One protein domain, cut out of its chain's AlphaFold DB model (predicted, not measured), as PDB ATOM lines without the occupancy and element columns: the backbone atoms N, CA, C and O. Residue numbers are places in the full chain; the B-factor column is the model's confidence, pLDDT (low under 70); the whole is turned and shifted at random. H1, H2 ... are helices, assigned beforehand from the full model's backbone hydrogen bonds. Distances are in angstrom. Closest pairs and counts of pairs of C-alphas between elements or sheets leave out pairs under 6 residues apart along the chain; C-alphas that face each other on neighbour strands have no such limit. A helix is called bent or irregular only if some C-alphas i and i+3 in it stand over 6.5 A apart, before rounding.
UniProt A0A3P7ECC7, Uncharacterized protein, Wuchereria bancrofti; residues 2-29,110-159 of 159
ATOM      1  N   ARG A   2      41.993 -15.603   7.215       83.71
ATOM      2  CA  ARG A   2      41.415 -16.954   7.263       83.71
ATOM      3  C   ARG A   2      40.305 -16.965   8.331       83.71
ATOM      4  O   ARG A   2      40.630 -16.929   9.516       83.71
ATOM      5  N   PRO A   3      39.013 -16.905   7.950       82.92
ATOM      6  CA  PRO A   3      37.913 -16.757   8.909       82.92
ATOM      7  C   PRO A   3      37.829 -17.885   9.942       82.92
ATOM      8  O   PRO A   3      37.557 -17.612  11.110       82.92
ATOM      9  N   ASP A   4      38.109 -19.125   9.537       88.19
ATOM     10  CA  ASP A   4      38.083 -20.275  10.444       88.19
ATOM     11  C   ASP A   4      39.187 -20.200  11.501       88.19
ATOM     12  O   ASP A   4      38.913 -20.420  12.678       88.19
ATOM     13  N   ASP A   5      40.400 -19.788  11.126       87.28
ATOM     14  CA  ASP A   5      41.488 -19.545  12.079       87.28
ATOM     15  C   ASP A   5      41.124 -18.441  13.069       87.28
ATOM     16  O   ASP A   5      41.321 -18.594  14.273       87.28
ATOM     17  N   LEU A   6      40.537 -17.342  12.581       83.55
ATOM     18  CA  LEU A   6      40.081 -16.253  13.442       83.55
ATOM     19  C   LEU A   6      39.025 -16.754  14.435       83.55
ATOM     20  O   LEU A   6      39.106 -16.460  15.629       83.55
ATOM     21  N   ARG A   7      38.060 -17.550  13.965       85.78
ATOM     22  CA  ARG A   7      37.057 -18.193  14.820       85.78
ATOM     23  C   ARG A   7      37.719 -19.096  15.861       85.78
ATOM     24  O   ARG A   7      37.330 -19.044  17.027       85.78
ATOM     25  N   GLN A   8      38.726 -19.877  15.474       90.56
ATOM     26  CA  GLN A   8      39.477 -20.724  16.403       90.56
ATOM     27  C   GLN A   8      40.226 -19.907  17.458       90.56
ATOM     28  O   GLN A   8      40.190 -20.288  18.628       90.56
ATOM     29  N   CYS A   9      40.798 -18.749  17.108       88.50
ATOM     30  CA  CYS A   9      41.414 -17.849  18.087       88.50
ATOM     31  C   CYS A   9      40.431 -17.459  19.203       88.50
ATOM     32  O   CYS A   9      40.794 -17.470  20.378       88.50
ATOM     33  N   PHE A  10      39.169 -17.166  18.871       87.35
ATOM     34  CA  PHE A  10      38.144 -16.864  19.878       87.35
ATOM     35  C   PHE A  10      37.695 -18.105  20.663       87.35
ATOM     36  O   PHE A  10      37.528 -18.023  21.881       87.35
ATOM     37  N   ILE A  11      37.542 -19.261  20.004       88.13
ATOM     38  CA  ILE A  11      37.179 -20.527  20.668       88.13
ATOM     39  C   ILE A  11      38.235 -20.919  21.710       88.13
ATOM     40  O   ILE A  11      37.878 -21.287  22.827       88.13
ATOM     41  N   GLN A  12      39.523 -20.773  21.393       90.05
ATOM     42  CA  GLN A  12      40.626 -21.065  22.316       90.05
ATOM     43  C   GLN A  12      40.591 -20.201  23.586       90.05
ATOM     44  O   GLN A  12      41.036 -20.645  24.641       90.05
ATOM     45  N   GLN A  13      40.025 -18.992  23.515       86.63
ATOM     46  CA  GLN A  13      39.896 -18.087  24.660       86.63
ATOM     47  C   GLN A  13      38.597 -18.284  25.453       86.63
ATOM     48  O   GLN A  13      38.456 -17.734  26.551       86.63
ATOM     49  N   LYS A  14      37.661 -19.109  24.961       85.73
ATOM     50  CA  LYS A  14      36.408 -19.435  25.661       85.73
ATOM     51  C   LYS A  14      36.628 -19.870  27.123       85.73
ATOM     52  O   LYS A  14      35.925 -19.331  27.978       85.73
ATOM     53  N   PRO A  15      37.609 -20.736  27.470       88.83
ATOM     54  CA  PRO A  15      37.829 -21.141  28.860       88.83
ATOM     55  C   PRO A  15      38.166 -19.977  29.801       88.83
ATOM     56  O   PRO A  15      37.838 -20.027  30.985       88.83
ATOM     57  N   ILE A  16      38.803 -18.912  29.304       86.30
ATOM     58  CA  ILE A  16      39.066 -17.700  30.094       86.30
ATOM     59  C   ILE A  16      37.758 -16.957  30.373       86.30
ATOM     60  O   ILE A  16      37.533 -16.526  31.506       86.30
ATOM     61  N   GLY A  17      36.879 -16.858  29.372       82.21
ATOM     62  CA  GLY A  17      35.527 -16.319  29.536       82.21
ATOM     63  C   GLY A  17      34.709 -17.115  30.556       82.21
ATOM     64  O   GLY A  17      34.153 -16.533  31.489       82.21
ATOM     65  N   ASP A  18      34.718 -18.444  30.454       82.68
ATOM     66  CA  ASP A  18      34.003 -19.330  31.380       82.68
ATOM     67  C   ASP A  18      34.548 -19.193  32.821       82.68
ATOM     68  O   ASP A  18      33.776 -19.100  33.783       82.68
ATOM     69  N   ARG A  19      35.875 -19.086  32.997       87.11
ATOM     70  CA  ARG A  19      36.509 -18.807  34.303       87.11
ATOM     71  C   ARG A  19      36.132 -17.436  34.856       87.11
ATOM     72  O   ARG A  19      35.911 -17.312  36.060       87.11
ATOM     73  N   LEU A  20      36.047 -16.413  34.004       82.57
ATOM     74  CA  LEU A  20      35.645 -15.065  34.411       82.57
ATOM     75  C   LEU A  20      34.205 -15.068  34.925       82.57
ATOM     76  O   LEU A  20      33.950 -14.577  36.024       82.57
ATOM     77  N   ILE A  21      33.290 -15.679  34.171       80.52
ATOM     78  CA  ILE A  21      31.886 -15.838  34.561       80.52
ATOM     79  C   ILE A  21      31.786 -16.608  35.880       80.52
ATOM     80  O   ILE A  21      31.073 -16.178  36.785       80.52
ATOM     81  N   THR A  22      32.529 -17.707  36.017       80.15
ATOM     82  CA  THR A  22      32.543 -18.526  37.239       80.15
ATOM     83  C   THR A  22      33.032 -17.720  38.441       80.15
ATOM     84  O   THR A  22      32.349 -17.672  39.460       80.15
ATOM     85  N   CYS A  23      34.153 -17.003  38.312       81.97
ATOM     86  CA  CYS A  23      34.665 -16.141  39.377       81.97
ATOM     87  C   CYS A  23      33.640 -15.083  39.792       81.97
ATOM     88  O   CYS A  23      33.405 -14.887  40.985       81.97
ATOM     89  N   ILE A  24      33.015 -14.415  38.818       79.18
ATOM     90  CA  ILE A  24      32.007 -13.388  39.076       79.18
ATOM     91  C   ILE A  24      30.828 -14.002  39.839       79.18
ATOM     92  O   ILE A  24      30.474 -13.498  40.902       79.18
ATOM     93  N   LYS A  25      30.279 -15.127  39.367       70.43
ATOM     94  CA  LYS A  25      29.173 -15.831  40.034       70.43
ATOM     95  C   LYS A  25      29.511 -16.220  41.475       70.43
ATOM     96  O   LYS A  25      28.693 -15.999  42.357       70.43
ATOM     97  N   SER A  26      30.716 -16.727  41.734       76.16
ATOM     98  CA  SER A  26      31.141 -17.119  43.086       76.16
ATOM     99  C   SER A  26      31.397 -15.939  44.033       76.16
ATOM    100  O   SER A  26      31.452 -16.139  45.242       76.16
ATOM    101  N   ASN A  27      31.584 -14.718  43.518       75.63
ATOM    102  CA  ASN A  27      31.984 -13.551  44.318       75.63
ATOM    103  C   ASN A  27      30.940 -12.425  44.359       75.63
ATOM    104  O   ASN A  27      31.089 -11.474  45.138       75.63
ATOM    105  N   ILE A  28      29.899 -12.479  43.527       70.52
ATOM    106  CA  ILE A  28      28.742 -11.603  43.688       70.52
ATOM    107  C   ILE A  28      27.908 -12.161  44.836       70.52
ATOM    108  O   ILE A  28      27.308 -13.227  44.734       70.52
ATOM    109  N   LYS A  29      27.826 -11.402  45.930       64.48
ATOM    110  CA  LYS A  29      26.805 -11.637  46.947       64.48
ATOM    111  C   LYS A  29      25.463 -11.153  46.404       64.48
ATOM    112  O   LYS A  29      25.143  -9.977  46.543       64.48
ATOM    113  N   HIS A 110      25.099  -3.835  44.655       62.46
ATOM    114  CA  HIS A 110      25.825  -2.570  44.785       62.46
ATOM    115  C   HIS A 110      26.753  -2.413  43.584       62.46
ATOM    116  O   HIS A 110      27.711  -3.176  43.452       62.46
ATOM    117  N   VAL A 111      26.516  -1.404  42.741       65.52
ATOM    118  CA  VAL A 111      27.331  -1.131  41.539       65.52
ATOM    119  C   VAL A 111      28.828  -1.094  41.870       65.52
ATOM    120  O   VAL A 111      29.608  -1.781  41.218       65.52
ATOM    121  N   ASN A 112      29.228  -0.400  42.941       67.58
ATOM    122  CA  ASN A 112      30.635  -0.313  43.361       67.58
ATOM    123  C   ASN A 112      31.219  -1.679  43.761       67.58
ATOM    124  O   ASN A 112      32.357  -2.007  43.426       67.58
ATOM    125  N   ARG A 113      30.430  -2.515  44.450       68.86
ATOM    126  CA  ARG A 113      30.852  -3.865  44.848       68.86
ATOM    127  C   ARG A 113      30.960  -4.787  43.640       68.86
ATOM    128  O   ARG A 113      31.936  -5.523  43.530       68.86
ATOM    129  N   MET A 114      29.985  -4.712  42.737       71.91
ATOM    130  CA  MET A 114      29.967  -5.439  41.471       71.91
ATOM    131  C   MET A 114      31.200  -5.086  40.638       71.91
ATOM    132  O   MET A 114      31.948  -5.976  40.245       71.91
ATOM    133  N   GLN A 115      31.481  -3.793  40.456       76.56
ATOM    134  CA  GLN A 115      32.683  -3.313  39.775       76.56
ATOM    135  C   GLN A 115      33.960  -3.835  40.443       76.56
ATOM    136  O   GLN A 115      34.836  -4.361  39.757       76.56
ATOM    137  N   GLY A 116      34.059  -3.760  41.774       79.92
ATOM    138  CA  GLY A 116      35.192  -4.308  42.523       79.92
ATOM    139  C   GLY A 116      35.378  -5.816  42.317       79.92
ATOM    140  O   GLY A 116      36.501  -6.276  42.106       79.92
ATOM    141  N   THR A 117      34.291  -6.592  42.319       79.13
ATOM    142  CA  THR A 117      34.317  -8.037  42.041       79.13
ATOM    143  C   THR A 117      34.753  -8.328  40.607       79.13
ATOM    144  O   THR A 117      35.662  -9.134  40.414       79.13
ATOM    145  N   VAL A 118      34.186  -7.639  39.615       81.81
ATOM    146  CA  VAL A 118      34.573  -7.788  38.204       81.81
ATOM    147  C   VAL A 118      36.061  -7.484  38.022       81.81
ATOM    148  O   VAL A 118      36.781  -8.298  37.448       81.81
ATOM    149  N   ARG A 119      36.561  -6.372  38.583       83.66
ATOM    150  CA  ARG A 119      37.988  -6.007  38.532       83.66
ATOM    151  C   ARG A 119      38.884  -7.090  39.142       83.66
ATOM    152  O   ARG A 119      39.879  -7.477  38.527       83.66
ATOM    153  N   ARG A 120      38.534  -7.614  40.326       86.01
ATOM    154  CA  ARG A 120      39.281  -8.711  40.972       86.01
ATOM    155  C   ARG A 120      39.288  -9.977  40.119       86.01
ATOM    156  O   ARG A 120      40.346 -10.576  39.942       86.01
ATOM    157  N   CYS A 121      38.144 -10.352  39.555       85.48
ATOM    158  CA  CYS A 121      38.036 -11.540  38.715       85.48
ATOM    159  C   CYS A 121      38.833 -11.409  37.414       85.48
ATOM    160  O   CYS A 121      39.579 -12.325  37.081       85.48
ATOM    161  N   ILE A 122      38.777 -10.257  36.734       84.86
ATOM    162  CA  ILE A 122      39.606  -9.974  35.547       84.86
ATOM    163  C   ILE A 122      41.098 -10.147  35.870       84.86
ATOM    164  O   ILE A 122      41.839 -10.748  35.088       84.86
ATOM    165  N   LYS A 123      41.544  -9.659  37.037       86.12
ATOM    166  CA  LYS A 123      42.932  -9.825  37.493       86.12
ATOM    167  C   LYS A 123      43.283 -11.296  37.743       86.12
ATOM    168  O   LYS A 123      44.382 -11.716  37.393       86.12
ATOM    169  N   HIS A 124      42.368 -12.070  38.324       85.84
ATOM    170  CA  HIS A 124      42.614 -13.459  38.716       85.84
ATOM    171  C   HIS A 124      42.664 -14.431  37.527       85.84
ATOM    172  O   HIS A 124      43.492 -15.336  37.514       85.84
ATOM    173  N   VAL A 125      41.840 -14.230  36.494       86.28
ATOM    174  CA  VAL A 125      41.764 -15.164  35.351       86.28
ATOM    175  C   VAL A 125      42.925 -15.045  34.358       86.28
ATOM    176  O   VAL A 125      42.958 -15.768  33.368       86.28
ATOM    177  N   GLY A 126      43.883 -14.144  34.593       83.11
ATOM    178  CA  GLY A 126      45.019 -13.952  33.692       83.11
ATOM    179  C   GLY A 126      44.652 -13.260  32.375       83.11
ATOM    180  O   GLY A 126      45.330 -13.475  31.371       83.11
ATOM    181  N   TRP A 127      43.622 -12.400  32.376       83.17
ATOM    182  CA  TRP A 127      43.080 -11.736  31.178       83.17
ATOM    183  C   TRP A 127      44.139 -11.050  30.304       83.17
ATOM    184  O   TRP A 127      44.058 -11.085  29.082       83.17
ATOM    185  N   ARG A 128      45.181 -10.460  30.906       81.96
ATOM    186  CA  ARG A 128      46.273  -9.814  30.154       81.96
ATOM    187  C   ARG A 128      47.038 -10.792  29.261       81.96
ATOM    188  O   ARG A 128      47.400 -10.436  28.145       81.96
ATOM    189  N   ARG A 129      47.296 -12.008  29.755       86.03
ATOM    190  CA  ARG A 129      47.968 -13.056  28.979       86.03
ATOM    191  C   ARG A 129      47.052 -13.539  27.854       86.03
ATOM    192  O   ARG A 129      47.472 -13.518  26.705       86.03
ATOM    193  N   ALA A 130      45.797 -13.834  28.188       85.15
ATOM    194  CA  ALA A 130      44.761 -14.228  27.234       85.15
ATOM    195  C   ALA A 130      44.597 -13.211  26.088       85.15
ATOM    196  O   ALA A 130      44.586 -13.578  24.918       85.15
ATOM    197  N   ALA A 131      44.556 -11.912  26.403       84.23
ATOM    198  CA  ALA A 131      44.450 -10.851  25.403       84.23
ATOM    199  C   ALA A 131      45.670 -10.790  24.468       84.23
ATOM    200  O   ALA A 131      45.517 -10.557  23.269       84.23
ATOM    201  N   ARG A 132      46.881 -11.022  24.994       85.14
ATOM    202  CA  ARG A 132      48.108 -11.077  24.186       85.14
ATOM    203  C   ARG A 132      48.122 -12.297  23.263       85.14
ATOM    204  O   ARG A 132      48.470 -12.158  22.096       85.14
ATOM    205  N   GLU A 133      47.741 -13.463  23.772       88.41
ATOM    206  CA  GLU A 133      47.644 -14.701  22.988       88.41
ATOM    207  C   GLU A 133      46.590 -14.579  21.883       88.41
ATOM    208  O   GLU A 133      46.880 -14.876  20.726       88.41
ATOM    209  N   LEU A 134      45.406 -14.051  22.216       87.02
ATOM    210  CA  LEU A 134      44.353 -13.761  21.246       87.02
ATOM    211  C   LEU A 134      44.859 -12.828  20.148       87.02
ATOM    212  O   LEU A 134      44.687 -13.121  18.970       87.02
ATOM    213  N   CYS A 135      45.509 -11.727  20.532       85.95
ATOM    214  CA  CYS A 135      46.075 -10.784  19.581       85.95
ATOM    215  C   CYS A 135      47.026 -11.475  18.597       85.95
ATOM    216  O   CYS A 135      46.809 -11.391  17.386       85.95
ATOM    217  N   ASN A 136      48.037 -12.182  19.110       88.21
ATOM    218  CA  ASN A 136      49.022 -12.875  18.284       88.21
ATOM    219  C   ASN A 136      48.341 -13.852  17.317       88.21
ATOM    220  O   ASN A 136      48.591 -13.789  16.116       88.21
ATOM    221  N   CYS A 137      47.403 -14.661  17.823       88.23
ATOM    222  CA  CYS A 137      46.632 -15.598  17.010       88.23
ATOM    223  C   CYS A 137      45.865 -14.882  15.889       88.23
ATOM    224  O   CYS A 137      45.895 -15.300  14.734       88.23
ATOM    225  N   THR A 138      45.209 -13.757  16.193       86.80
ATOM    226  CA  THR A 138      44.460 -13.025  15.165       86.80
ATOM    227  C   THR A 138      45.356 -12.394  14.100       86.80
ATOM    228  O   THR A 138      44.983 -12.374  12.926       86.80
ATOM    229  N   VAL A 139      46.545 -11.914  14.474       86.38
ATOM    230  CA  VAL A 139      47.533 -11.393  13.519       86.38
ATOM    231  C   VAL A 139      48.035 -12.520  12.615       86.38
ATOM    232  O   VAL A 139      48.060 -12.353  11.396       86.38
ATOM    233  N   GLU A 140      48.328 -13.696  13.174       87.18
ATOM    234  CA  GLU A 140      48.708 -14.896  12.414       87.18
ATOM    235  C   GLU A 140      47.588 -15.397  11.486       87.18
ATOM    236  O   GLU A 140      47.869 -15.843  10.373       87.18
ATOM    237  N   ALA A 141      46.319 -15.251  11.882       86.58
ATOM    238  CA  ALA A 141      45.141 -15.508  11.039       86.58
ATOM    239  C   ALA A 141      44.952 -14.464   9.908       86.58
ATOM    240  O   ALA A 141      44.038 -14.564   9.073       86.58
ATOM    241  N   GLY A 142      45.829 -13.458   9.846       81.38
ATOM    242  CA  GLY A 142      45.866 -12.421   8.822       81.38
ATOM    243  C   GLY A 142      45.032 -11.183   9.153       81.38
ATOM    244  O   GLY A 142      44.564 -10.521   8.220       81.38
ATOM    245  N   TRP A 143      44.803 -10.885  10.439       78.91
ATOM    246  CA  TRP A 143      44.179  -9.637  10.892       78.91
ATOM    247  C   TRP A 143      45.220  -8.534  11.136       78.91
ATOM    248  O   TRP A 143      46.396  -8.803  11.376       78.91
ATOM    249  N   LYS A 144      44.812  -7.261  11.042       72.09
ATOM    250  CA  LYS A 144      45.742  -6.126  11.183       72.09
ATOM    251  C   LYS A 144      46.028  -5.834  12.668       72.09
ATOM    252  O   LYS A 144      45.080  -5.744  13.446       72.09
ATOM    253  N   PRO A 145      47.289  -5.555  13.051       62.34
ATOM    254  CA  PRO A 145      47.691  -5.356  14.449       62.34
ATOM    255  C   PRO A 145      47.089  -4.112  15.121       62.34
ATOM    256  O   PRO A 145      47.111  -4.019  16.340       62.34
ATOM    257  N   VAL A 146      46.504  -3.175  14.363       58.70
ATOM    258  CA  VAL A 146      45.894  -1.932  14.889       58.70
ATOM    259  C   VAL A 146      44.769  -2.203  15.904       58.70
ATOM    260  O   VAL A 146      44.493  -1.366  16.757       58.70
ATOM    261  N   LEU A 147      44.136  -3.381  15.849       53.02
ATOM    262  CA  LEU A 147      43.098  -3.797  16.802       53.02
ATOM    263  C   LEU A 147      43.661  -4.330  18.125       53.02
ATOM    264  O   LEU A 147      42.967  -4.327  19.143       53.02
ATOM    265  N   CYS A 148      44.921  -4.753  18.132       59.04
ATOM    266  CA  CYS A 148      45.629  -5.093  19.347       59.04
ATOM    267  C   CYS A 148      46.158  -3.810  19.979       59.04
ATOM    268  O   CYS A 148      47.292  -3.404  19.728       59.04
ATOM    269  N   GLY A 149      45.339  -3.146  20.795       51.93
ATOM    270  CA  GLY A 149      45.831  -2.041  21.612       51.93
ATOM    271  C   GLY A 149      47.124  -2.450  22.329       51.93
ATOM    272  O   GLY A 149      47.224  -3.564  22.852       51.93
ATOM    273  N   HIS A 150      48.127  -1.567  22.326       43.01
ATOM    274  CA  HIS A 150      49.388  -1.791  23.034       43.01
ATOM    275  C   HIS A 150      49.080  -2.257  24.475       43.01
ATOM    276  O   HIS A 150      48.173  -1.691  25.092       43.01
ATOM    277  N   PRO A 151      49.797  -3.246  25.051       39.66
ATOM    278  CA  PRO A 151      49.505  -3.797  26.381       39.66
ATOM    279  C   PRO A 151      49.323  -2.769  27.518       39.66
ATOM    280  O   PRO A 151      48.728  -3.090  28.546       39.66
ATOM    281  N   THR A 152      49.796  -1.534  27.343       41.62
ATOM    282  CA  THR A 152      49.602  -0.399  28.255       41.62
ATOM    283  C   THR A 152      48.161   0.135  28.300       41.62
ATOM    284  O   THR A 152      47.756   0.663  29.334       41.62
ATOM    285  N   HIS A 153      47.352  -0.051  27.250       41.12
ATOM    286  CA  HIS A 153      45.942   0.373  27.208       41.12
ATOM    287  C   HIS A 153      44.992  -0.549  27.991       41.12
ATOM    288  O   HIS A 153      43.882  -0.143  28.322       41.12
ATOM    289  N   PHE A 154      45.430  -1.756  28.367       43.42
ATOM    290  CA  PHE A 154      44.679  -2.655  29.259       43.42
ATOM    291  C   PHE A 154      44.981  -2.410  30.749       43.42
ATOM    292  O   PHE A 154      44.730  -3.265  31.611       43.42
ATOM    293  N   ASN A 155      45.520  -1.233  31.080       33.18
ATOM    294  CA  ASN A 155      45.529  -0.732  32.444       33.18
ATOM    295  C   ASN A 155      44.095  -0.393  32.859       33.18
ATOM    296  O   ASN A 155      43.629   0.727  32.690       33.18
ATOM    297  N   VAL A 156      43.400  -1.370  33.445       41.98
ATOM    298  CA  VAL A 156      42.333  -1.065  34.402       41.98
ATOM    299  C   VAL A 156      42.995  -0.227  35.505       41.98
ATOM    300  O   VAL A 156      43.925  -0.741  36.134       41.98
ATOM    301  N   PRO A 157      42.609   1.045  35.711       33.16
ATOM    302  CA  PRO A 157      43.247   1.889  36.710       33.16
ATOM    303  C   PRO A 157      43.135   1.250  38.096       33.16
ATOM    304  O   PRO A 157      42.059   0.794  38.494       33.16
ATOM    305  N   ASN A 158      44.250   1.219  38.830       33.56
ATOM    306  CA  ASN A 158      44.252   0.981  40.271       33.56
ATOM    307  C   ASN A 158      43.700   2.243  40.950       33.56
ATOM    308  O   ASN A 158      44.469   3.066  41.443       33.56
ATOM    309  N   SER A 159      42.389   2.464  40.897       38.04
ATOM    310  CA  SER A 159      41.702   3.503  41.677       38.04
ATOM    311  C   SER A 159      40.284   3.047  41.990       38.04
ATOM    312  O   SER A 159      39.502   2.788  41.037       38.04
TER     313      SER A 159
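What this domain is: This is residues 2 to 29 and 110 to 159 of the 159 residues of an uncharacterized protein of Wuchereria bancrofti (UniProt A0A3P7ECC7). A long, bent helix, H1, runs the length of the domain, and H2 and H3, one after the other, make the return course beside it, H3 next to H1's first arm and H2 crossing its second arm at a steep tilt. On the far side of H3 from H1, the low-confidence end of the chain, with the very short H4, folds back past H3, only just touching it through H4. The printed part has 78 residues with four named helices, in the order H1, H2, H3, H4, and no named strand; the class is all helix. The whole is loose, with a radius of gyration of the C-alphas of 14.4 A, and elongated, spanning 43 by 24 by 17 A.

How they stand to each other: By its hydrogen bonds H1, residues 3 to 27, was assigned as one helix, but it is bent: C-alphas 12 and 15 are 7.1 A apart. Its arms, H1a, residues 3 to 12, and H1b, residues 15 to 27, stand at a steep tilt of 36 degrees, only just beyond shallow. H2, residues 111 to 124, touches H1b with residues 117 to 122 alone, at a steep tilt of 43 degrees, opposite ways; the closest C-alphas are those of Cys 23 and Cys 121, 5.7 A apart. H3, residues 127 to 140, touches H1a with residues 134 to 138 alone, at a shallow tilt of 18 degrees, opposite ways; the closest C-alphas are those of Leu 6 and Thr 138, 5.7 A apart. H1b and H3 are close but not clearly touching, with the C-alphas of Ile 16 and Ala 130 the closest at 7.3 A. H2 and H3 meet only through their link. H4, residues 151 to 154, only just touches H3, with 3 pairs of C-alphas within 8 A; the closest are those of Arg 128 and Phe 154, 7.4 A apart. H4 is apart from H1a, H1b and H2. Each O i to N i+4 pair inside H1a, H1b, H2 and H3 is within hydrogen-bond range; H4 is too short for such a pair, and its one O i to N i+3 pair is not within range.

Where its parts are: H1a begins at C-alpha 3, (37.913, -16.757, 8.909), and measures 14.3 A from first to last C-alpha; H1b measures 18.2 A. H2 and H3 measure 19.8 A each, and H3 ends at C-alpha 140, (48.708, -14.896, 12.414). H4 measures 5.7 A and ends at C-alpha 154, (44.679, -2.655, 29.259).

The domain as a whole: The two C-alphas farthest apart are those of Arg 2 and His 110, 43.1 A. Residues 30 to 109 are not printed, and C-alphas 29 and 110 are 9.4 A apart across the cut. The link from H2 to H3 is tight and that from H3 to H4 is short. Mean pLDDT of the printed part is 75.0, with residue 29, residues 110 to 113 and residues 145 to 159 under 70.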